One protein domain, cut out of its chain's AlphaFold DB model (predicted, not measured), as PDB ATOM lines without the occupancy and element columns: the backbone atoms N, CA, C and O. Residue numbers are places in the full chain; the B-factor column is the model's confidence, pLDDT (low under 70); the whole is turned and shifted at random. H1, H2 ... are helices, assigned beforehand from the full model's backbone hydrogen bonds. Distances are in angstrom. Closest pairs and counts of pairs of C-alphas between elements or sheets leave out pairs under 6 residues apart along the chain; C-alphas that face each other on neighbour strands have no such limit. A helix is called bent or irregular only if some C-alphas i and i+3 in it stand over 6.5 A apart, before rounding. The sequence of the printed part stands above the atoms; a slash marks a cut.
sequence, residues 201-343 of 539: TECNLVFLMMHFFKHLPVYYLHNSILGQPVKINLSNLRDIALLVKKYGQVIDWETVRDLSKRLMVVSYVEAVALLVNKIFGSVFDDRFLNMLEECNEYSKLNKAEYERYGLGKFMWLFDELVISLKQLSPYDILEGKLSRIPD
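What this domain is: This is residues 201 to 343 of the 539 residues of an uncharacterized protein of Lachnospiraceae bacterium (UniProt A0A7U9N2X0). Helix H5 is the core: H1 and H3, side by side, cross over one side of it, and H6 folds back along the opposite side. H7 packs on H5 and reaches out to H2, while H4 and the short H8 sit near H5's two ends. The printed part has 143 residues, with eight named helices, H1 to H8 in chain order, and no named strand: all helix. It is compact, with a radius of gyration of the C-alphas of 14.7 A and spans of 42 by 32 by 23 A.

Where its parts are: H5, residues 266 to 280, is 20.8 A long, from C-alpha 266 at (1.852, -28.724, -13.020). H1 spans 201 to 213, H2 216 to 225, H3 234 to 247 (-17.022, -29.646, -5.504 at C-alpha 247), H4 253 to 263, H6 286 to 293, H7 315 to 327 and H8 330 to 334. H3 is 20.0 A long and H7 19.3 A; H7 is irregular, C-alphas 316 and 319 being 7.4 A apart.

How they stand to each other: H5 is the hub, touching six helices. With residues 268 to 272 alone it touches H1, about perpendicular at 85 degrees; closest C-alphas are Met 209 and Val 269, 6.0 A. H3 touches H5 with residues 237 to 241 alone, closest C-alphas Leu 237 and Val 276, 6.0 A. H1 and H3 touch at a shallow tilt of 13 degrees, opposite ways, closest C-alphas Phe 212 and Asn 236, 5.9 A. H5 and H6 form a helical hairpin, closest C-alphas Glu 270 and Leu 292, 6.0 A. H7 touches H5 with residues 322 to 326 alone, closest C-alphas Ala 271 and Lys 326, 5.1 A. H2 touches H7, closest C-alphas Pro 217 and Met 315, 6.1 A. H4 and H5 only just touch, only at the corner, with 3 pairs of C-alphas within 8 A; H5 and H8 only just touch, also with 3 pairs. Every O i to N i+4 pair is within hydrogen-bond range in H1, H3, H4, H5, H6 and H8, against 3 of 6 in H2 and 6 of 9 in H7.

The domain as a whole: The farthest C-alphas, Gln 249 and Arg 308, are 43.9 A apart. The printed part has no cut. The link from H6 to H7, residues 294 to 314, is long. The pLDDT is under 70 at residues 303 to 312 and 338 to 342.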
ATOM      1  N   THR A 201     -11.622 -23.450  -2.704       97.31
ATOM      2  CA  THR A 201     -11.662 -24.832  -3.196       97.31
ATOM      3  C   THR A 201     -10.494 -25.183  -4.124       97.31
ATOM      4  O   THR A 201      -9.843 -26.203  -3.910       97.31
ATOM      5  N   GLU A 202     -10.187 -24.335  -5.103       97.44
ATOM      6  CA  GLU A 202      -9.110 -24.530  -6.082       97.44
ATOM      7  C   GLU A 202      -7.733 -24.515  -5.405       97.44
ATOM      8  O   GLU A 202      -6.901 -25.390  -5.647       97.44
ATOM      9  N   CYS A 203      -7.516 -23.561  -4.492       96.00
ATOM     10  CA  CYS A 203      -6.282 -23.468  -3.710       96.00
ATOM     11  C   CYS A 203      -6.124 -24.657  -2.760       96.00
ATOM     12  O   CYS A 203      -5.031 -25.206  -2.644       96.00
ATOM     13  N   ASN A 204      -7.211 -25.089  -2.116       96.88
ATOM     14  CA  ASN A 204      -7.213 -26.253  -1.241       96.88
ATOM     15  C   ASN A 204      -6.909 -27.540  -2.021       96.88
ATOM     16  O   ASN A 204      -6.141 -28.374  -1.553       96.88
ATOM     17  N   LEU A 205      -7.455 -27.696  -3.232       98.00
ATOM     18  CA  LEU A 205      -7.168 -28.851  -4.081       98.00
ATOM     19  C   LEU A 205      -5.672 -28.946  -4.416       98.00
ATOM     20  O   LEU A 205      -5.067 -29.994  -4.179       98.00
ATOM     21  N   VAL A 206      -5.069 -27.856  -4.904       96.12
ATOM     22  CA  VAL A 206      -3.628 -27.818  -5.210       96.12
ATOM     23  C   VAL A 206      -2.801 -28.042  -3.943       96.12
ATOM     24  O   VAL A 206      -1.868 -28.845  -3.956       96.12
ATOM     25  N   PHE A 207      -3.174 -27.417  -2.822       95.06
ATOM     26  CA  PHE A 207      -2.519 -27.635  -1.531       95.06
ATOM     27  C   PHE A 207      -2.542 -29.112  -1.109       95.06
ATOM     28  O   PHE A 207      -1.496 -29.659  -0.768       95.06
ATOM     29  N   LEU A 208      -3.691 -29.796  -1.170       96.19
ATOM     30  CA  LEU A 208      -3.801 -31.210  -0.787       96.19
ATOM     31  C   LEU A 208      -2.964 -32.122  -1.693       96.19
ATOM     32  O   LEU A 208      -2.337 -33.066  -1.204       96.19
ATOM     33  N   MET A 209      -2.917 -31.831  -2.997       95.75
ATOM     34  CA  MET A 209      -2.067 -32.550  -3.950       95.75
ATOM     35  C   MET A 209      -0.584 -32.378  -3.618       95.75
ATOM     36  O   MET A 209       0.148 -33.365  -3.537       95.75
ATOM     37  N   MET A 210      -0.155 -31.149  -3.328       91.19
ATOM     38  CA  MET A 210       1.228 -30.859  -2.944       91.19
ATOM     39  C   MET A 210       1.588 -31.394  -1.553       91.19
ATOM     40  O   MET A 210       2.709 -31.848  -1.325       91.19
ATOM     41  N   HIS A 211       0.630 -31.430  -0.627       90.25
ATOM     42  CA  HIS A 211       0.805 -32.047   0.682       90.25
ATOM     43  C   HIS A 211       0.983 -33.564   0.579       90.25
ATOM     44  O   HIS A 211       1.815 -34.134   1.274       90.25
ATOM     45  N   PHE A 212       0.232 -34.252  -0.285       91.06
ATOM     46  CA  PHE A 212       0.516 -35.659  -0.573       91.06
ATOM     47  C   PHE A 212       1.926 -35.820  -1.153       91.06
ATOM     48  O   PHE A 212       2.691 -36.688  -0.730       91.06
ATOM     49  N   PHE A 213       2.277 -34.932  -2.077       84.94
ATOM     50  CA  PHE A 213       3.530 -34.970  -2.802       84.94
ATOM     51  C   PHE A 213       4.771 -34.788  -1.916       84.94
ATOM     52  O   PHE A 213       5.729 -35.541  -2.074       84.94
ATOM     53  N   LYS A 214       4.753 -33.870  -0.936       81.50
ATOM     54  CA  LYS A 214       5.913 -33.574  -0.064       81.50
ATOM     55  C   LYS A 214       6.443 -34.786   0.716       81.50
ATOM     56  O   LYS A 214       7.577 -34.775   1.178       81.50
ATOM     57  N   HIS A 215       5.627 -35.828   0.877       81.75
ATOM     58  CA  HIS A 215       5.996 -37.056   1.583       81.75
ATOM     59  C   HIS A 215       6.664 -38.105   0.685       81.75
ATOM     60  O   HIS A 215       7.387 -38.962   1.192       81.75
ATOM     61  N   LEU A 216       6.451 -38.043  -0.633       85.31
ATOM     62  CA  LEU A 216       7.016 -39.005  -1.578       85.31
ATOM     63  C   LEU A 216       8.555 -38.979  -1.658       85.31
ATOM     64  O   LEU A 216       9.134 -40.059  -1.707       85.31
ATOM     65  N   PRO A 217       9.260 -37.834  -1.633       83.75
ATOM     66  CA  PRO A 217      10.721 -37.822  -1.695       83.75
ATOM     67  C   PRO A 217      11.403 -38.721  -0.655       83.75
ATOM     68  O   PRO A 217      12.263 -39.534  -0.988       83.75
ATOM     69  N   VAL A 218      10.982 -38.602   0.606       78.62
ATOM     70  CA  VAL A 218      11.602 -39.304   1.735       78.62
ATOM     71  C   VAL A 218      11.022 -40.702   1.871       78.62
ATOM     72  O   VAL A 218      11.741 -41.688   1.826       78.62
ATOM     73  N   TYR A 219       9.704 -40.822   2.008       84.19
ATOM     74  CA  TYR A 219       9.106 -42.105   2.378       84.19
ATOM     75  C   TYR A 219       8.885 -43.047   1.195       84.19
ATOM     76  O   TYR A 219       8.621 -44.235   1.395       84.19
ATOM     77  N   TYR A 220       8.971 -42.522  -0.027       86.81
ATOM     78  CA  TYR A 220       8.782 -43.297  -1.241       86.81
ATOM     79  C   TYR A 220      10.066 -43.385  -2.064       86.81
ATOM     80  O   TYR A 220      10.628 -44.468  -2.155       86.81
ATOM     81  N   LEU A 221      10.556 -42.284  -2.643       85.81
ATOM     82  CA  LEU A 221      11.704 -42.297  -3.557       85.81
ATOM     83  C   LEU A 221      12.973 -42.794  -2.869       85.81
ATOM     84  O   LEU A 221      13.611 -43.716  -3.367       85.81
ATOM     85  N   HIS A 222      13.324 -42.196  -1.731       85.38
ATOM     86  CA  HIS A 222      14.529 -42.559  -0.997       85.38
ATOM     87  C   HIS A 222      14.499 -44.020  -0.553       85.38
ATOM     88  O   HIS A 222      15.425 -44.763  -0.871       85.38
ATOM     89  N   ASN A 223      13.396 -44.452   0.062       86.81
ATOM     90  CA  ASN A 223      13.244 -45.842   0.474       86.81
ATOM     91  C   ASN A 223      13.301 -46.797  -0.724       86.81
ATOM     92  O   ASN A 223      14.026 -47.783  -0.686       86.81
ATOM     93  N   SER A 224      12.612 -46.473  -1.821       86.69
ATOM     94  CA  SER A 224      12.612 -47.310  -3.023       86.69
ATOM     95  C   SER A 224      14.012 -47.458  -3.626       86.69
ATOM     96  O   SER A 224      14.419 -48.566  -3.968       86.69
ATOM     97  N   ILE A 225      14.767 -46.357  -3.742       87.12
ATOM     98  CA  ILE A 225      16.137 -46.368  -4.278       87.12
ATOM     99  C   ILE A 225      17.068 -47.177  -3.369       87.12
ATOM    100  O   ILE A 225      17.937 -47.881  -3.869       87.12
ATOM    101  N   LEU A 226      16.884 -47.128  -2.052       86.25
ATOM    102  CA  LEU A 226      17.708 -47.874  -1.097       86.25
ATOM    103  C   LEU A 226      17.188 -49.292  -0.815       86.25
ATOM    104  O   LEU A 226      17.741 -49.984   0.034       86.25
ATOM    105  N   GLY A 227      16.147 -49.754  -1.514       83.44
ATOM    106  CA  GLY A 227      15.567 -51.082  -1.292       83.44
ATOM    107  C   GLY A 227      14.859 -51.244   0.061       83.44
ATOM    108  O   GLY A 227      14.611 -52.366   0.495       83.44
ATOM    109  N   GLN A 228      14.521 -50.138   0.723       84.81
ATOM    110  CA  GLN A 228      13.786 -50.110   1.983       84.81
ATOM    111  C   GLN A 228      12.267 -50.186   1.773       84.81
ATOM    112  O   GLN A 228      11.755 -49.822   0.707       84.81
ATOM    113  N   PRO A 229      11.499 -50.583   2.807       84.81
ATOM    114  CA  PRO A 229      10.043 -50.544   2.758       84.81
ATOM    115  C   PRO A 229       9.515 -49.135   2.462       84.81
ATOM    116  O   PRO A 229       9.784 -48.184   3.199       84.81
ATOM    117  N   VAL A 230       8.719 -49.002   1.405       87.50
ATOM    118  CA  VAL A 230       8.095 -47.728   1.030       87.50
ATOM    119  C   VAL A 230       6.832 -47.458   1.836       87.50
ATOM    120  O   VAL A 230       6.120 -48.380   2.236       87.50
ATOM    121  N   LYS A 231       6.515 -46.178   2.036       88.81
ATOM    122  CA  LYS A 231       5.244 -45.740   2.627       88.81
ATOM    123  C   LYS A 231       4.590 -44.690   1.741       88.81
ATOM    124  O   LYS A 231       5.244 -43.767   1.259       88.81
ATOM    125  N   ILE A 232       3.279 -44.813   1.550       91.50
ATOM    126  CA  ILE A 232       2.494 -43.899   0.711       91.50
ATOM    127  C   ILE A 232       1.110 -43.670   1.309       91.50
ATOM    128  O   ILE A 232       0.297 -44.579   1.405       91.50
ATOM    129  N   ASN A 233       0.798 -42.440   1.704       92.62
ATOM    130  CA  ASN A 233      -0.446 -42.160   2.415       92.62
ATOM    131  C   ASN A 233      -1.646 -42.063   1.452       92.62
ATOM    132  O   ASN A 233      -1.988 -40.984   0.965       92.62
ATOM    133  N   LEU A 234      -2.325 -43.187   1.207       94.56
ATOM    134  CA  LEU A 234      -3.509 -43.230   0.342       94.56
ATOM    135  C   LEU A 234      -4.729 -42.525   0.960       94.56
ATOM    136  O   LEU A 234      -5.664 -42.184   0.233       94.56
ATOM    137  N   SER A 235      -4.739 -42.266   2.274       93.56
ATOM    138  CA  SER A 235      -5.789 -41.440   2.888       93.56
ATOM    139  C   SER A 235      -5.735 -39.991   2.402       93.56
ATOM    140  O   SER A 235      -6.790 -39.400   2.185       93.56
ATOM    141  N   ASN A 236      -4.547 -39.446   2.118       94.88
ATOM    142  CA  ASN A 236      -4.427 -38.112   1.517       94.88
ATOM    143  C   ASN A 236      -5.025 -38.083   0.097       94.88
ATOM    144  O   ASN A 236      -5.710 -37.132  -0.269       94.88
ATOM    145  N   LEU A 237      -4.848 -39.153  -0.687       95.81
ATOM    146  CA  LEU A 237      -5.487 -39.266  -2.004       95.81
ATOM    147  C   LEU A 237      -7.012 -39.383  -1.904       95.81
ATOM    148  O   LEU A 237      -7.727 -38.871  -2.766       95.81
ATOM    149  N   ARG A 238      -7.528 -40.018  -0.842       95.88
ATOM    150  CA  ARG A 238      -8.970 -40.038  -0.567       95.88
ATOM    151  C   ARG A 238      -9.507 -38.636  -0.282       95.88
ATOM    152  O   ARG A 238     -10.587 -38.328  -0.776       95.88
ATOM    153  N   ASP A 239      -8.793 -37.807   0.483       96.88
ATOM    154  CA  ASP A 239      -9.204 -36.416   0.744       96.88
ATOM    155  C   ASP A 239      -9.371 -35.640  -0.572       96.88
ATOM    156  O   ASP A 239     -10.412 -35.024  -0.797       96.88
ATOM    157  N   ILE A 240      -8.398 -35.762  -1.483       98.12
ATOM    158  CA  ILE A 240      -8.442 -35.160  -2.826       98.12
ATOM    159  C   ILE A 240      -9.658 -35.672  -3.608       98.12
ATOM    160  O   ILE A 240     -10.440 -34.885  -4.143       98.12
ATOM    161  N   ALA A 241      -9.860 -36.992  -3.633       98.00
ATOM    162  CA  ALA A 241     -10.972 -37.600  -4.350       98.00
ATOM    163  C   ALA A 241     -12.342 -37.161  -3.804       98.00
ATOM    164  O   ALA A 241     -13.274 -36.927  -4.575       98.00
ATOM    165  N   LEU A 242     -12.477 -37.027  -2.481       97.62
ATOM    166  CA  LEU A 242     -13.700 -36.544  -1.838       97.62
ATOM    167  C   LEU A 242     -13.956 -35.063  -2.130       97.62
ATOM    168  O   LEU A 242     -15.107 -34.707  -2.386       97.62
ATOM    169  N   LEU A 243     -12.915 -34.223  -2.140       98.38
ATOM    170  CA  LEU A 243     -13.030 -32.805  -2.485       98.38
ATOM    171  C   LEU A 243     -13.552 -32.642  -3.911       98.38
ATOM    172  O   LEU A 243     -14.563 -31.973  -4.117       98.38
ATOM    173  N   VAL A 244     -12.936 -33.323  -4.880       98.31
ATOM    174  CA  VAL A 244     -13.370 -33.277  -6.287       98.31
ATOM    175  C   VAL A 244     -14.762 -33.869  -6.457       98.31
ATOM    176  O   VAL A 244     -15.588 -33.312  -7.168       98.31
ATOM    177  N   LYS A 245     -15.093 -34.951  -5.748       97.00
ATOM    178  CA  LYS A 245     -16.455 -35.497  -5.779       97.00
ATOM    179  C   LYS A 245     -17.491 -34.497  -5.253       97.00
ATOM    180  O   LYS A 245     -18.601 -34.454  -5.778       97.00
ATOM    181  N   LYS A 246     -17.166 -33.741  -4.201       97.50
ATOM    182  CA  LYS A 246     -18.084 -32.781  -3.574       97.50
ATOM    183  C   LYS A 246     -18.214 -31.491  -4.385       97.50
ATOM    184  O   LYS A 246     -19.323 -30.987  -4.532       97.50
ATOM    185  N   TYR A 247     -17.102 -30.978  -4.905       97.94
ATOM    186  CA  TYR A 247     -17.022 -29.646  -5.504       97.94
ATOM    187  C   TYR A 247     -16.733 -29.635  -7.006       97.94
ATOM    188  O   TYR A 247     -16.765 -28.570  -7.601       97.94
ATOM    189  N   GLY A 248     -16.498 -30.773  -7.658       96.44
ATOM    190  CA  GLY A 248     -16.002 -30.836  -9.042       96.44
ATOM    191  C   GLY A 248     -16.845 -30.106 -10.090       96.44
ATOM    192  O   GLY A 248     -16.311 -29.705 -11.112       96.44
ATOM    193  N   GLN A 249     -18.137 -29.885  -9.828       96.12
ATOM    194  CA  GLN A 249     -19.023 -29.107 -10.707       96.12
ATOM    195  C   GLN A 249     -18.824 -27.586 -10.608       96.12
ATOM    196  O   GLN A 249     -19.277 -26.857 -11.482       96.12
ATOM    197  N   VAL A 250     -18.201 -27.109  -9.528       97.06
ATOM    198  CA  VAL A 250     -17.956 -25.683  -9.263       97.06
ATOM    199  C   VAL A 250     -16.472 -25.332  -9.225       97.06
ATOM    200  O   VAL A 250     -16.152 -24.158  -9.094       97.06
ATOM    201  N   ILE A 251     -15.581 -26.326  -9.320       97.88
ATOM    202  CA  ILE A 251     -14.141 -26.086  -9.412       97.88
ATOM    203  C   ILE A 251     -13.846 -25.399 -10.740       97.88
ATOM    204  O   ILE A 251     -14.164 -25.928 -11.808       97.88
ATOM    205  N   ASP A 252     -13.179 -24.253 -10.664       97.88
ATOM    206  CA  ASP A 252     -12.557 -23.650 -11.833       97.88
ATOM    207  C   ASP A 252     -11.213 -24.331 -12.129       97.88
ATOM    208  O   ASP A 252     -10.175 -24.068 -11.513       97.88
ATOM    209  N   TRP A 253     -11.244 -25.230 -13.107       98.00
ATOM    210  CA  TRP A 253     -10.078 -25.984 -13.546       98.00
ATOM    211  C   TRP A 253      -8.988 -25.106 -14.177       98.00
ATOM    212  O   TRP A 253      -7.807 -25.433 -14.041       98.00
ATOM    213  N   GLU A 254      -9.340 -23.984 -14.815       97.69
ATOM    214  CA  GLU A 254      -8.348 -23.045 -15.354       97.69
ATOM    215  C   GLU A 254      -7.598 -22.355 -14.215       97.69
ATOM    216  O   GLU A 254      -6.369 -22.299 -14.237       97.69
ATOM    217  N   THR A 255      -8.314 -21.961 -13.157       96.88
ATOM    218  CA  THR A 255      -7.696 -21.451 -11.925       96.88
ATOM    219  C   THR A 255      -6.759 -22.489 -11.287       96.88
ATOM    220  O   THR A 255      -5.653 -22.139 -10.871       96.88
ATOM    221  N   VAL A 256      -7.134 -23.776 -11.245       97.88
ATOM    222  CA  VAL A 256      -6.253 -24.857 -10.747       97.88
ATOM    223  C   VAL A 256      -4.986 -24.987 -11.600       97.88
ATOM    224  O   VAL A 256      -3.884 -25.076 -11.047       97.88
ATOM    225  N   ARG A 257      -5.112 -24.967 -12.934       97.06
ATOM    226  CA  ARG A 257      -3.966 -24.989 -13.860       97.06
ATOM    227  C   ARG A 257      -3.058 -23.786 -13.628       97.06
ATOM    228  O   ARG A 257      -1.851 -23.956 -13.472       97.06
ATOM    229  N   ASP A 258      -3.618 -22.585 -13.592       95.44
ATOM    230  CA  ASP A 258      -2.852 -21.343 -13.498       95.44
ATOM    231  C   ASP A 258      -2.151 -21.217 -12.145       95.44
ATOM    232  O   ASP A 258      -0.986 -20.813 -12.085       95.44
ATOM    233  N   LEU A 259      -2.797 -21.668 -11.067       94.62
ATOM    234  CA  LEU A 259      -2.156 -21.811  -9.765       94.62
ATOM    235  C   LEU A 259      -1.000 -22.819  -9.814       94.62
ATOM    236  O   LEU A 259       0.090 -22.538  -9.317       94.62
ATOM    237  N   SER A 260      -1.201 -23.969 -10.457       94.75
ATOM    238  CA  SER A 260      -0.153 -24.987 -10.607       94.75
ATOM    239  C   SER A 260       1.043 -24.460 -11.410       94.75
ATOM    240  O   SER A 260       2.188 -24.731 -11.049       94.75
ATOM    241  N   LYS A 261       0.803 -23.655 -12.455       93.69
ATOM    242  CA  LYS A 261       1.853 -22.963 -13.223       93.69
ATOM    243  C   LYS A 261       2.583 -21.934 -12.370       93.69
ATOM    244  O   LYS A 261       3.809 -21.919 -12.367       93.69
ATOM    245  N   ARG A 262       1.845 -21.110 -11.616       90.75
ATOM    246  CA  ARG A 262       2.417 -20.100 -10.711       90.75
ATOM    247  C   ARG A 262       3.374 -20.725  -9.702       90.75
ATOM    248  O   ARG A 262       4.438 -20.169  -9.472       90.75
ATOM    249  N   LEU A 263       3.002 -21.869  -9.132       89.50
ATOM    250  CA  LEU A 263       3.815 -22.597  -8.156       89.50
ATOM    251  C   LEU A 263       4.916 -23.460  -8.799       89.50
ATOM    252  O   LEU A 263       5.784 -23.954  -8.082       89.50
ATOM    253  N   MET A 264       4.898 -23.625 -10.127       91.25
ATOM    254  CA  MET A 264       5.778 -24.501 -10.912       91.25
ATOM    255  C   MET A 264       5.616 -26.007 -10.622       91.25
ATOM    256  O   MET A 264       6.583 -26.770 -10.619       91.25
ATOM    257  N   VAL A 265       4.377 -26.462 -10.406       91.69
ATOM    258  CA  VAL A 265       4.037 -27.828  -9.944       91.69
ATOM    259  C   VAL A 265       3.017 -28.559 -10.829       91.69
ATOM    260  O   VAL A 265       2.414 -29.540 -10.403       91.69
ATOM    261  N   VAL A 266       2.815 -28.121 -12.072       94.81
ATOM    262  CA  VAL A 266       1.852 -28.724 -13.020       94.81
ATOM    263  C   VAL A 266       1.997 -30.248 -13.142       94.81
ATOM    264  O   VAL A 266       1.037 -30.975 -12.897       94.81
ATOM    265  N   SER A 267       3.204 -30.746 -13.419       93.44
ATOM    266  CA  SER A 267       3.489 -32.180 -13.585       93.44
ATOM    267  C   SER A 267       3.214 -32.997 -12.314       93.44
ATOM    268  O   SER A 267       2.877 -34.180 -12.366       93.44
ATOM    269  N   TYR A 268       3.312 -32.344 -11.159       92.62
ATOM    270  CA  TYR A 268       3.157 -32.923  -9.834       92.62
ATOM    271  C   TYR A 268       1.666 -33.107  -9.549       92.62
ATOM    272  O   TYR A 268       1.216 -34.193  -9.188       92.62
ATOM    273  N   VAL A 269       0.893 -32.047  -9.801       95.56
ATOM    274  CA  VAL A 269      -0.572 -32.038  -9.749       95.56
ATOM    275  C   VAL A 269      -1.158 -33.064 -10.722       95.56
ATOM    276  O   VAL A 269      -2.024 -33.846 -10.327       95.56
ATOM    277  N   GLU A 270      -0.632 -33.149 -11.947       96.50
ATOM    278  CA  GLU A 270      -1.040 -34.156 -12.932       96.50
ATOM    279  C   GLU A 270      -0.765 -35.585 -12.443       96.50
ATOM    280  O   GLU A 270      -1.656 -36.434 -12.468       96.50
ATOM    281  N   ALA A 271       0.443 -35.860 -11.935       94.38
ATOM    282  CA  ALA A 271       0.797 -37.186 -11.430       94.38
ATOM    283  C   ALA A 271      -0.120 -37.629 -10.280       94.38
ATOM    284  O   ALA A 271      -0.541 -38.788 -10.229       94.38
ATOM    285  N   VAL A 272      -0.480 -36.704  -9.384       95.62
ATOM    286  CA  VAL A 272      -1.435 -36.975  -8.305       95.62
ATOM    287  C   VAL A 272      -2.842 -37.212  -8.854       95.62
ATOM    288  O   VAL A 272      -3.482 -38.179  -8.441       95.62
ATOM    289  N   ALA A 273      -3.319 -36.403  -9.804       97.25
ATOM    290  CA  ALA A 273      -4.629 -36.589 -10.432       97.25
ATOM    291  C   ALA A 273      -4.746 -37.953 -11.136       97.25
ATOM    292  O   ALA A 273      -5.711 -38.691 -10.915       97.25
ATOM    293  N   LEU A 274      -3.723 -38.349 -11.901       95.94
ATOM    294  CA  LEU A 274      -3.643 -39.667 -12.535       95.94
ATOM    295  C   LEU A 274      -3.639 -40.795 -11.500       95.94
ATOM    296  O   LEU A 274      -4.329 -41.801 -11.673       95.94
ATOM    297  N   LEU A 275      -2.889 -40.644 -10.405       94.62
ATOM    298  CA  LEU A 275      -2.849 -41.641  -9.339       94.62
ATOM    299  C   LEU A 275      -4.198 -41.782  -8.624       94.62
ATOM    300  O   LEU A 275      -4.648 -42.903  -8.374       94.62
ATOM    301  N   VAL A 276      -4.876 -40.665  -8.348       96.56
ATOM    302  CA  VAL A 276      -6.246 -40.670  -7.823       96.56
ATOM    303  C   VAL A 276      -7.163 -41.433  -8.776       96.56
ATOM    304  O   VAL A 276      -7.889 -42.316  -8.317       96.56
ATOM    305  N   ASN A 277      -7.075 -41.183 -10.087       96.38
ATOM    306  CA  ASN A 277      -7.890 -41.889 -11.072       96.38
ATOM    307  C   ASN A 277      -7.624 -43.401 -11.104       96.38
ATOM    308  O   ASN A 277      -8.559 -44.204 -11.126       96.38
ATOM    309  N   LYS A 278      -6.352 -43.812 -11.031       93.25
ATOM    310  CA  LYS A 278      -5.961 -45.231 -11.001       93.25
ATOM    311  C   LYS A 278      -6.486 -45.978  -9.773       93.25
ATOM    312  O   LYS A 278      -6.718 -47.182  -9.855       93.25
ATOM    313  N   ILE A 279      -6.644 -45.294  -8.639       93.94
ATOM    314  CA  ILE A 279      -7.078 -45.910  -7.375       93.94
ATOM    315  C   ILE A 279      -8.595 -45.824  -7.195       93.94
ATOM    316  O   ILE A 279      -9.216 -46.793  -6.765       93.94
ATOM    317  N   PHE A 280      -9.205 -44.679  -7.503       95.00
ATOM    318  CA  PHE A 280     -10.601 -44.386  -7.168       95.00
ATOM    319  C   PHE A 280     -11.557 -44.375  -8.374       95.00
ATOM    320  O   PHE A 280     -12.764 -44.215  -8.161       95.00
ATOM    321  N   GLY A 281     -11.055 -44.608  -9.594       92.38
ATOM    322  CA  GLY A 281     -11.800 -44.478 -10.854       92.38
ATOM    323  C   GLY A 281     -11.764 -43.044 -11.392       92.38
ATOM    324  O   GLY A 281     -11.079 -42.211 -10.821       92.38
ATOM    325  N   SER A 282     -12.501 -42.740 -12.465       93.12
ATOM    326  CA  SER A 282     -12.523 -41.419 -13.125       93.12
ATOM    327  C   SER A 282     -13.056 -40.296 -12.216       93.12
ATOM    328  O   SER A 282     -14.232 -39.943 -12.266       93.12
ATOM    329  N   VAL A 283     -12.196 -39.770 -11.342       97.31
ATOM    330  CA  VAL A 283     -12.455 -38.639 -10.440       97.31
ATOM    331  C   VAL A 283     -12.164 -37.327 -11.160       97.31
ATOM    332  O   VAL A 283     -12.971 -36.407 -11.094       97.31
ATOM    333  N   PHE A 284     -11.025 -37.262 -11.846       97.94
ATOM    334  CA  PHE A 284     -10.665 -36.200 -12.776       97.94
ATOM    335  C   PHE A 284     -11.033 -36.631 -14.193       97.94
ATOM    336  O   PHE A 284     -10.807 -37.789 -14.553       97.94
ATOM    337  N   ASP A 285     -11.598 -35.724 -14.982       95.62
ATOM    338  CA  ASP A 285     -11.904 -35.996 -16.385       95.62
ATOM    339  C   ASP A 285     -10.677 -35.810 -17.292       95.62
ATOM    340  O   ASP A 285      -9.687 -35.171 -16.925       95.62
ATOM    341  N   ASP A 286     -10.750 -36.385 -18.494       96.44
ATOM    342  CA  ASP A 286      -9.654 -36.339 -19.466       96.44
ATOM    343  C   ASP A 286      -9.366 -34.908 -19.943       96.44
ATOM    344  O   ASP A 286      -8.233 -34.589 -20.290       96.44
ATOM    345  N   ARG A 287     -10.363 -34.011 -19.921       96.62
ATOM    346  CA  ARG A 287     -10.175 -32.608 -20.312       96.62
ATOM    347  C   ARG A 287      -9.224 -31.904 -19.345       96.62
ATOM    348  O   ARG A 287      -8.319 -31.205 -19.795       96.62
ATOM    349  N   PHE A 288      -9.421 -32.079 -18.040       97.44
ATOM    350  CA  PHE A 288      -8.533 -31.520 -17.025       97.44
ATOM    351  C   PHE A 288      -7.128 -32.124 -17.109       97.44
ATOM    352  O   PHE A 288      -6.146 -31.387 -17.044       97.44
ATOM    353  N   LEU A 289      -7.026 -33.444 -17.290       97.56
ATOM    354  CA  LEU A 289      -5.735 -34.123 -17.408       97.56
ATOM    355  C   LEU A 289      -4.940 -33.635 -18.626       97.56
ATOM    356  O   LEU A 289      -3.788 -33.243 -18.461       97.56
ATOM    357  N   ASN A 290      -5.569 -33.553 -19.803       97.50
ATOM    358  CA  ASN A 290      -4.929 -33.042 -21.019       97.50
ATOM    359  C   ASN A 290      -4.474 -31.585 -20.849       97.50
ATOM    360  O   ASN A 290      -3.384 -31.216 -21.267       97.50
ATOM    361  N   MET A 291      -5.277 -30.756 -20.172       97.50
ATOM    362  CA  MET A 291      -4.918 -29.363 -19.902       97.50
ATOM    363  C   MET A 291      -3.662 -29.228 -19.023       97.50
ATOM    364  O   MET A 291      -2.898 -28.275 -19.185       97.50
ATOM    365  N   LEU A 292      -3.449 -30.139 -18.069       97.19
ATOM    366  CA  LEU A 292      -2.208 -30.174 -17.292       97.19
ATOM    367  C   LEU A 292      -1.048 -30.720 -18.125       97.19
ATOM    368  O   LEU A 292       0.047 -30.163 -18.064       97.19
ATOM    369  N   GLU A 293      -1.294 -31.768 -18.916       95.69
ATOM    370  CA  GLU A 293      -0.287 -32.393 -19.773       95.69
ATOM    371  C   GLU A 293       0.332 -31.384 -20.751       95.69
ATOM    372  O   GLU A 293       1.557 -31.296 -20.851       95.69
ATOM    373  N   GLU A 294      -0.507 -30.556 -21.382       96.06
ATOM    374  CA  GLU A 294      -0.128 -29.456 -22.284       96.06
ATOM    375  C   GLU A 294       0.691 -28.343 -21.611       96.06
ATOM    376  O   GLU A 294       1.198 -27.458 -22.293       96.06
ATOM    377  N   CYS A 295       0.785 -28.340 -20.279       95.31
ATOM    378  CA  CYS A 295       1.511 -27.343 -19.494       95.31
ATOM    379  C   CYS A 295       2.639 -27.965 -18.652       95.31
ATOM    380  O   CYS A 295       3.129 -27.332 -17.707       95.31
ATOM    381  N   ASN A 296       3.053 -29.200 -18.942       90.69
ATOM    382  CA  ASN A 296       4.064 -29.901 -18.152       90.69
ATOM    383  C   ASN A 296       5.419 -29.182 -18.106       90.69
ATOM    384  O   ASN A 296       6.120 -29.270 -17.097       90.69
ATOM    385  N   GLU A 297       5.776 -28.426 -19.145       89.56
ATOM    386  CA  GLU A 297       7.024 -27.661 -19.204       89.56
ATOM    387  C   GLU A 297       7.113 -26.541 -18.155       89.56
ATOM    388  O   GLU A 297       8.202 -26.036 -17.877       89.56
ATOM    389  N   TYR A 298       5.991 -26.164 -17.534       89.12
ATOM    390  CA  TYR A 298       5.953 -25.167 -16.464       89.12
ATOM    391  C   TYR A 298       6.317 -25.739 -15.087       89.12
ATOM    392  O   TYR A 298       6.313 -24.999 -14.103       89.12
ATOM    393  N   SER A 299       6.634 -27.032 -14.985       88.81
ATOM    394  CA  SER A 299       7.120 -27.630 -13.745       88.81
ATOM    395  C   SER A 299       8.627 -27.495 -13.568       88.81
ATOM    396  O   SER A 299       9.402 -27.875 -14.443       88.81
ATOM    397  N   LYS A 300       9.053 -27.011 -12.397       82.56
ATOM    398  CA  LYS A 300      10.469 -26.951 -12.020       82.56
ATOM    399  C   LYS A 300      10.626 -26.962 -10.505       82.56
ATOM    400  O   LYS A 300      10.156 -26.049  -9.832       82.56
ATOM    401  N   LEU A 301      11.359 -27.943  -9.990       77.56
ATOM    402  CA  LEU A 301      11.802 -27.934  -8.601       77.56
ATOM    403  C   LEU A 301      13.029 -27.034  -8.436       77.56
ATOM    404  O   LEU A 301      13.986 -27.134  -9.215       77.56
ATOM    405  N   ASN A 302      13.046 -26.193  -7.403       73.31
ATOM    406  CA  ASN A 302      14.298 -25.584  -6.966       73.31
ATOM    407  C   ASN A 302      15.191 -26.677  -6.349       73.31
ATOM    408  O   ASN A 302      14.689 -27.524  -5.622       73.31
ATOM    409  N   LYS A 303      16.495 -26.700  -6.666       66.25
ATOM    410  CA  LYS A 303      17.449 -27.753  -6.238       66.25
ATOM    411  C   LYS A 303      18.621 -27.219  -5.398       66.25
ATOM    412  O   LYS A 303      19.514 -27.989  -5.066       66.25
ATOM    413  N   ALA A 304      18.636 -25.927  -5.062       54.38
ATOM    414  CA  ALA A 304      19.826 -25.243  -4.548       54.38
ATOM    415  C   ALA A 304      20.162 -25.451  -3.049       54.38
ATOM    416  O   ALA A 304      21.271 -25.108  -2.661       54.38
ATOM    417  N   GLU A 305      19.272 -25.999  -2.207       49.00
ATOM    418  CA  GLU A 305      19.460 -25.991  -0.734       49.00
ATOM    419  C   GLU A 305      19.322 -27.378  -0.047       49.00
ATOM    420  O   GLU A 305      19.209 -27.459   1.171       49.00
ATOM    421  N   TYR A 306      19.338 -28.499  -0.786       57.84
ATOM    422  CA  TYR A 306      18.819 -29.792  -0.275       57.84
ATOM    423  C   TYR A 306      19.851 -30.810   0.218       57.84
ATOM    424  O   TYR A 306      19.462 -31.878   0.689       57.84
ATOM    425  N   GLU A 307      21.149 -30.543   0.084       47.69
ATOM    426  CA  GLU A 307      22.169 -31.604   0.141       47.69
ATOM    427  C   GLU A 307      22.454 -32.190   1.532       47.69
ATOM    428  O   GLU A 307      23.241 -33.125   1.620       47.69
ATOM    429  N   ARG A 308      21.829 -31.730   2.628       41.78
ATOM    430  CA  ARG A 308      22.223 -32.250   3.955       41.78
ATOM    431  C   ARG A 308      21.128 -32.520   4.979       41.78
ATOM    432  O   ARG A 308      21.288 -33.447   5.766       41.78
ATOM    433  N   TYR A 309      20.007 -31.806   4.943       39.06
ATOM    434  CA  TYR A 309      18.857 -32.029   5.827       39.06
ATOM    435  C   TYR A 309      17.561 -31.705   5.064       39.06
ATOM    436  O   TYR A 309      17.560 -30.817   4.215       39.06
ATOM    437  N   GLY A 310      16.469 -32.436   5.319       53.94
ATOM    438  CA  GLY A 310      15.157 -32.166   4.710       53.94
ATOM    439  C   GLY A 310      14.597 -33.305   3.854       53.94
ATOM    440  O   GLY A 310      14.642 -34.471   4.243       53.94
ATOM    441  N   LEU A 311      14.025 -32.965   2.692       54.38
ATOM    442  CA  LEU A 311      13.174 -33.824   1.851       54.38
ATOM    443  C   LEU A 311      13.896 -35.020   1.166       54.38
ATOM    444  O   LEU A 311      13.376 -35.593   0.216       54.38
ATOM    445  N   GLY A 312      15.064 -35.448   1.645       67.06
ATOM    446  CA  GLY A 312      15.728 -36.688   1.231       67.06
ATOM    447  C   GLY A 312      16.832 -36.529   0.176       67.06
ATOM    448  O   GLY A 312      16.767 -35.696  -0.725       67.06
ATOM    449  N   LYS A 313      17.843 -37.406   0.269       77.00
ATOM    450  CA  LYS A 313      19.125 -37.374  -0.477       77.00
ATOM    451  C   LYS A 313      19.004 -37.448  -2.006       77.00
ATOM    452  O   LYS A 313      19.920 -37.083  -2.733       77.00
ATOM    453  N   PHE A 314      17.863 -37.915  -2.505       81.31
ATOM    454  CA  PHE A 314      17.619 -38.138  -3.932       81.31
ATOM    455  C   PHE A 314      16.628 -37.142  -4.531       81.31
ATOM    456  O   PHE A 314      16.123 -37.362  -5.628       81.31
ATOM    457  N   MET A 315      16.348 -36.028  -3.849       79.12
ATOM    458  CA  MET A 315      15.416 -35.015  -4.350       79.12
ATOM    459  C   MET A 315      15.790 -34.495  -5.750       79.12
ATOM    460  O   MET A 315      14.933 -34.162  -6.563       79.12
ATOM    461  N   TRP A 316      17.078 -34.474  -6.087       78.88
ATOM    462  CA  TRP A 316      17.540 -34.047  -7.405       78.88
ATOM    463  C   TRP A 316      17.052 -34.946  -8.561       78.88
ATOM    464  O   TRP A 316      16.965 -34.450  -9.690       78.88
ATOM    465  N   LEU A 317      16.694 -36.210  -8.279       80.50
ATOM    466  CA  LEU A 317      16.071 -37.176  -9.202       80.50
ATOM    467  C   LEU A 317      14.559 -37.042  -9.298       80.50
ATOM    468  O   LEU A 317      13.914 -37.760 -10.062       80.50
ATOM    469  N   PHE A 318      13.963 -36.186  -8.484       80.94
ATOM    470  CA  PHE A 318      12.546 -36.311  -8.233       80.94
ATOM    471  C   PHE A 318      11.681 -35.928  -9.432       80.94
ATOM    472  O   PHE A 318      10.689 -36.603  -9.679       80.94
ATOM    473  N   ASP A 319      12.101 -34.954 -10.244       80.94
ATOM    474  CA  ASP A 319      11.429 -34.637 -11.514       80.94
ATOM    475  C   ASP A 319      11.332 -35.873 -12.436       80.94
ATOM    476  O   ASP A 319      10.272 -36.149 -13.000       80.94
ATOM    477  N   GLU A 320      12.399 -36.677 -12.518       78.38
ATOM    478  CA  GLU A 320      12.433 -37.924 -13.304       78.38
ATOM    479  C   GLU A 320      11.512 -39.002 -12.711       78.38
ATOM    480  O   GLU A 320      10.836 -39.751 -13.431       78.38
ATOM    481  N   LEU A 321      11.430 -39.066 -11.375       79.00
ATOM    482  CA  LEU A 321      10.466 -39.934 -10.704       79.00
ATOM    483  C   LEU A 321       9.032 -39.528 -11.054       79.00
ATOM    484  O   LEU A 321       8.216 -40.412 -11.302       79.00
ATOM    485  N   VAL A 322       8.701 -38.233 -11.071       85.94
ATOM    486  CA  VAL A 322       7.332 -37.765 -11.352       85.94
ATOM    487  C   VAL A 322       6.863 -38.239 -12.724       85.94
ATOM    488  O   VAL A 322       5.758 -38.771 -12.831       85.94
ATOM    489  N   ILE A 323       7.716 -38.150 -13.747       83.62
ATOM    490  CA  ILE A 323       7.428 -38.681 -15.089       83.62
ATOM    491  C   ILE A 323       7.122 -40.185 -15.019       83.62
ATOM    492  O   ILE A 323       6.129 -40.658 -15.578       83.62
ATOM    493  N   SER A 324       7.932 -40.933 -14.271       81.19
ATOM    494  CA  SER A 324       7.774 -42.383 -14.111       81.19
ATOM    495  C   SER A 324       6.498 -42.752 -13.338       81.19
ATOM    496  O   SER A 324       5.773 -43.670 -13.727       81.19
ATOM    497  N   LEU A 325       6.166 -42.015 -12.271       83.81
ATOM    498  CA  LEU A 325       4.976 -42.224 -11.433       83.81
ATOM    499  C   LEU A 325       3.677 -42.150 -12.244       83.81
ATOM    500  O   LEU A 325       2.758 -42.947 -12.016       83.81
ATOM    501  N   LYS A 326       3.611 -41.258 -13.241       88.31
ATOM    502  CA  LYS A 326       2.468 -41.156 -14.166       88.31
ATOM    503  C   LYS A 326       2.206 -42.467 -14.911       88.31
ATOM    504  O   LYS A 326       1.058 -42.766 -15.231       88.31
ATOM    505  N   GLN A 327       3.218 -43.316 -15.092       85.94
ATOM    506  CA  GLN A 327       3.135 -44.574 -15.844       85.94
ATOM    507  C   GLN A 327       3.045 -45.831 -14.964       85.94
ATOM    508  O   GLN A 327       2.679 -46.903 -15.457       85.94
ATOM    509  N   LEU A 328       3.358 -45.731 -13.669       85.50
ATOM    510  CA  LEU A 328       3.323 -46.880 -12.762       85.50
ATOM    511  C   LEU A 328       1.895 -47.376 -12.522       85.50
ATOM    512  O   LEU A 328       0.946 -46.590 -12.419       85.50
ATOM    513  N   SER A 329       1.734 -48.692 -12.406       88.56
ATOM    514  CA  SER A 329       0.473 -49.260 -11.936       88.56
ATOM    515  C   SER A 329       0.322 -49.036 -10.423       88.56
ATOM    516  O   SER A 329       1.325 -48.877  -9.724       88.56
ATOM    517  N   PRO A 330      -0.903 -49.079  -9.865       87.94
ATOM    518  CA  PRO A 330      -1.084 -49.073  -8.413       87.94
ATOM    519  C   PRO A 330      -0.294 -50.169  -7.687       87.94
ATOM    520  O   PRO A 330       0.132 -49.956  -6.558       87.94
ATOM    521  N   TYR A 331      -0.083 -51.322  -8.332       87.12
ATOM    522  CA  TYR A 331       0.737 -52.400  -7.783       87.12
ATOM    523  C   TYR A 331       2.202 -51.983  -7.657       87.12
ATOM    524  O   TYR A 331       2.782 -52.118  -6.587       87.12
ATOM    525  N   ASP A 332       2.776 -51.426  -8.728       87.44
ATOM    526  CA  ASP A 332       4.179 -51.001  -8.724       87.44
ATOM    527  C   ASP A 332       4.420 -49.899  -7.691       87.44
ATOM    528  O   ASP A 332       5.434 -49.919  -7.000       87.44
ATOM    529  N   ILE A 333       3.455 -48.985  -7.544       87.69
ATOM    530  CA  ILE A 333       3.500 -47.933  -6.529       87.69
ATOM    531  C   ILE A 333       3.445 -48.533  -5.124       87.69
ATOM    532  O   ILE A 333       4.243 -48.180  -4.273       87.69
ATOM    533  N   LEU A 334       2.528 -49.455  -4.843       87.50
ATOM    534  CA  LEU A 334       2.413 -50.008  -3.489       87.50
ATOM    535  C   LEU A 334       3.597 -50.890  -3.084       87.50
ATOM    536  O   LEU A 334       3.913 -50.971  -1.901       87.50
ATOM    537  N   GLU A 335       4.262 -51.508  -4.053       84.12
ATOM    538  CA  GLU A 335       5.427 -52.363  -3.821       84.12
ATOM    539  C   GLU A 335       6.760 -51.602  -3.913       84.12
ATOM    540  O   GLU A 335       7.812 -52.220  -3.777       84.12
ATOM    541  N   GLY A 336       6.746 -50.289  -4.181       82.06
ATOM    542  CA  GLY A 336       7.974 -49.500  -4.348       82.06
ATOM    543  C   GLY A 336       8.816 -49.935  -5.550       82.06
ATOM    544  O   GLY A 336      10.029 -49.732  -5.585       82.06
ATOM    545  N   LYS A 337       8.196 -50.584  -6.543       78.94
ATOM    546  CA  LYS A 337       8.902 -51.156  -7.688       78.94
ATOM    547  C   LYS A 337       9.261 -50.062  -8.676       78.94
ATOM    548  O   LYS A 337       8.492 -49.714  -9.568       78.94
ATOM    549  N   LEU A 338      10.509 -49.620  -8.592       68.50
ATOM    550  CA  LEU A 338      11.108 -48.680  -9.535       68.50
ATOM    551  C   LEU A 338      11.512 -49.316 -10.871       68.50
ATOM    552  O   LEU A 338      12.235 -48.704 -11.643       68.50
ATOM    553  N   SER A 339      11.055 -50.529 -11.188       57.94
ATOM    554  CA  SER A 339      11.429 -51.249 -12.420       57.94
ATOM    555  C   SER A 339      11.144 -50.488 -13.728       57.94
ATOM    556  O   SER A 339      11.687 -50.849 -14.771       57.94
ATOM    557  N   ARG A 340      10.311 -49.440 -13.674       63.25
ATOM    558  CA  ARG A 340      10.010 -48.529 -14.792       63.25
ATOM    559  C   ARG A 340      10.615 -47.124 -14.645       63.25
ATOM    560  O   ARG A 340      10.319 -46.266 -15.467       63.25
ATOM    561  N   ILE A 341      11.423 -46.882 -13.615       64.12
ATOM    562  CA  ILE A 341      12.257 -45.676 -13.499       64.12
ATOM    563  C   ILE A 341      13.417 -45.786 -14.493       64.12
ATOM    564  O   ILE A 341      13.836 -46.907 -14.813       64.12
ATOM    565  N   PRO A 342      13.947 -44.651 -14.990       69.56
ATOM    566  CA  PRO A 342      15.227 -44.619 -15.674       69.56
ATOM    567  C   PRO A 342      16.269 -45.471 -14.949       69.56
ATOM    568  O   PRO A 342      16.465 -45.344 -13.743       69.56
ATOM    569  N   ASP A 343      16.931 -46.346 -15.701       81.44
ATOM    570  CA  ASP A 343      18.080 -47.111 -15.227       81.44
ATOM    571  C   ASP A 343      19.057 -46.163 -14.511       81.44
ATOM    572  O   ASP A 343      19.639 -45.286 -15.158       81.44
TER     573      ASP A 343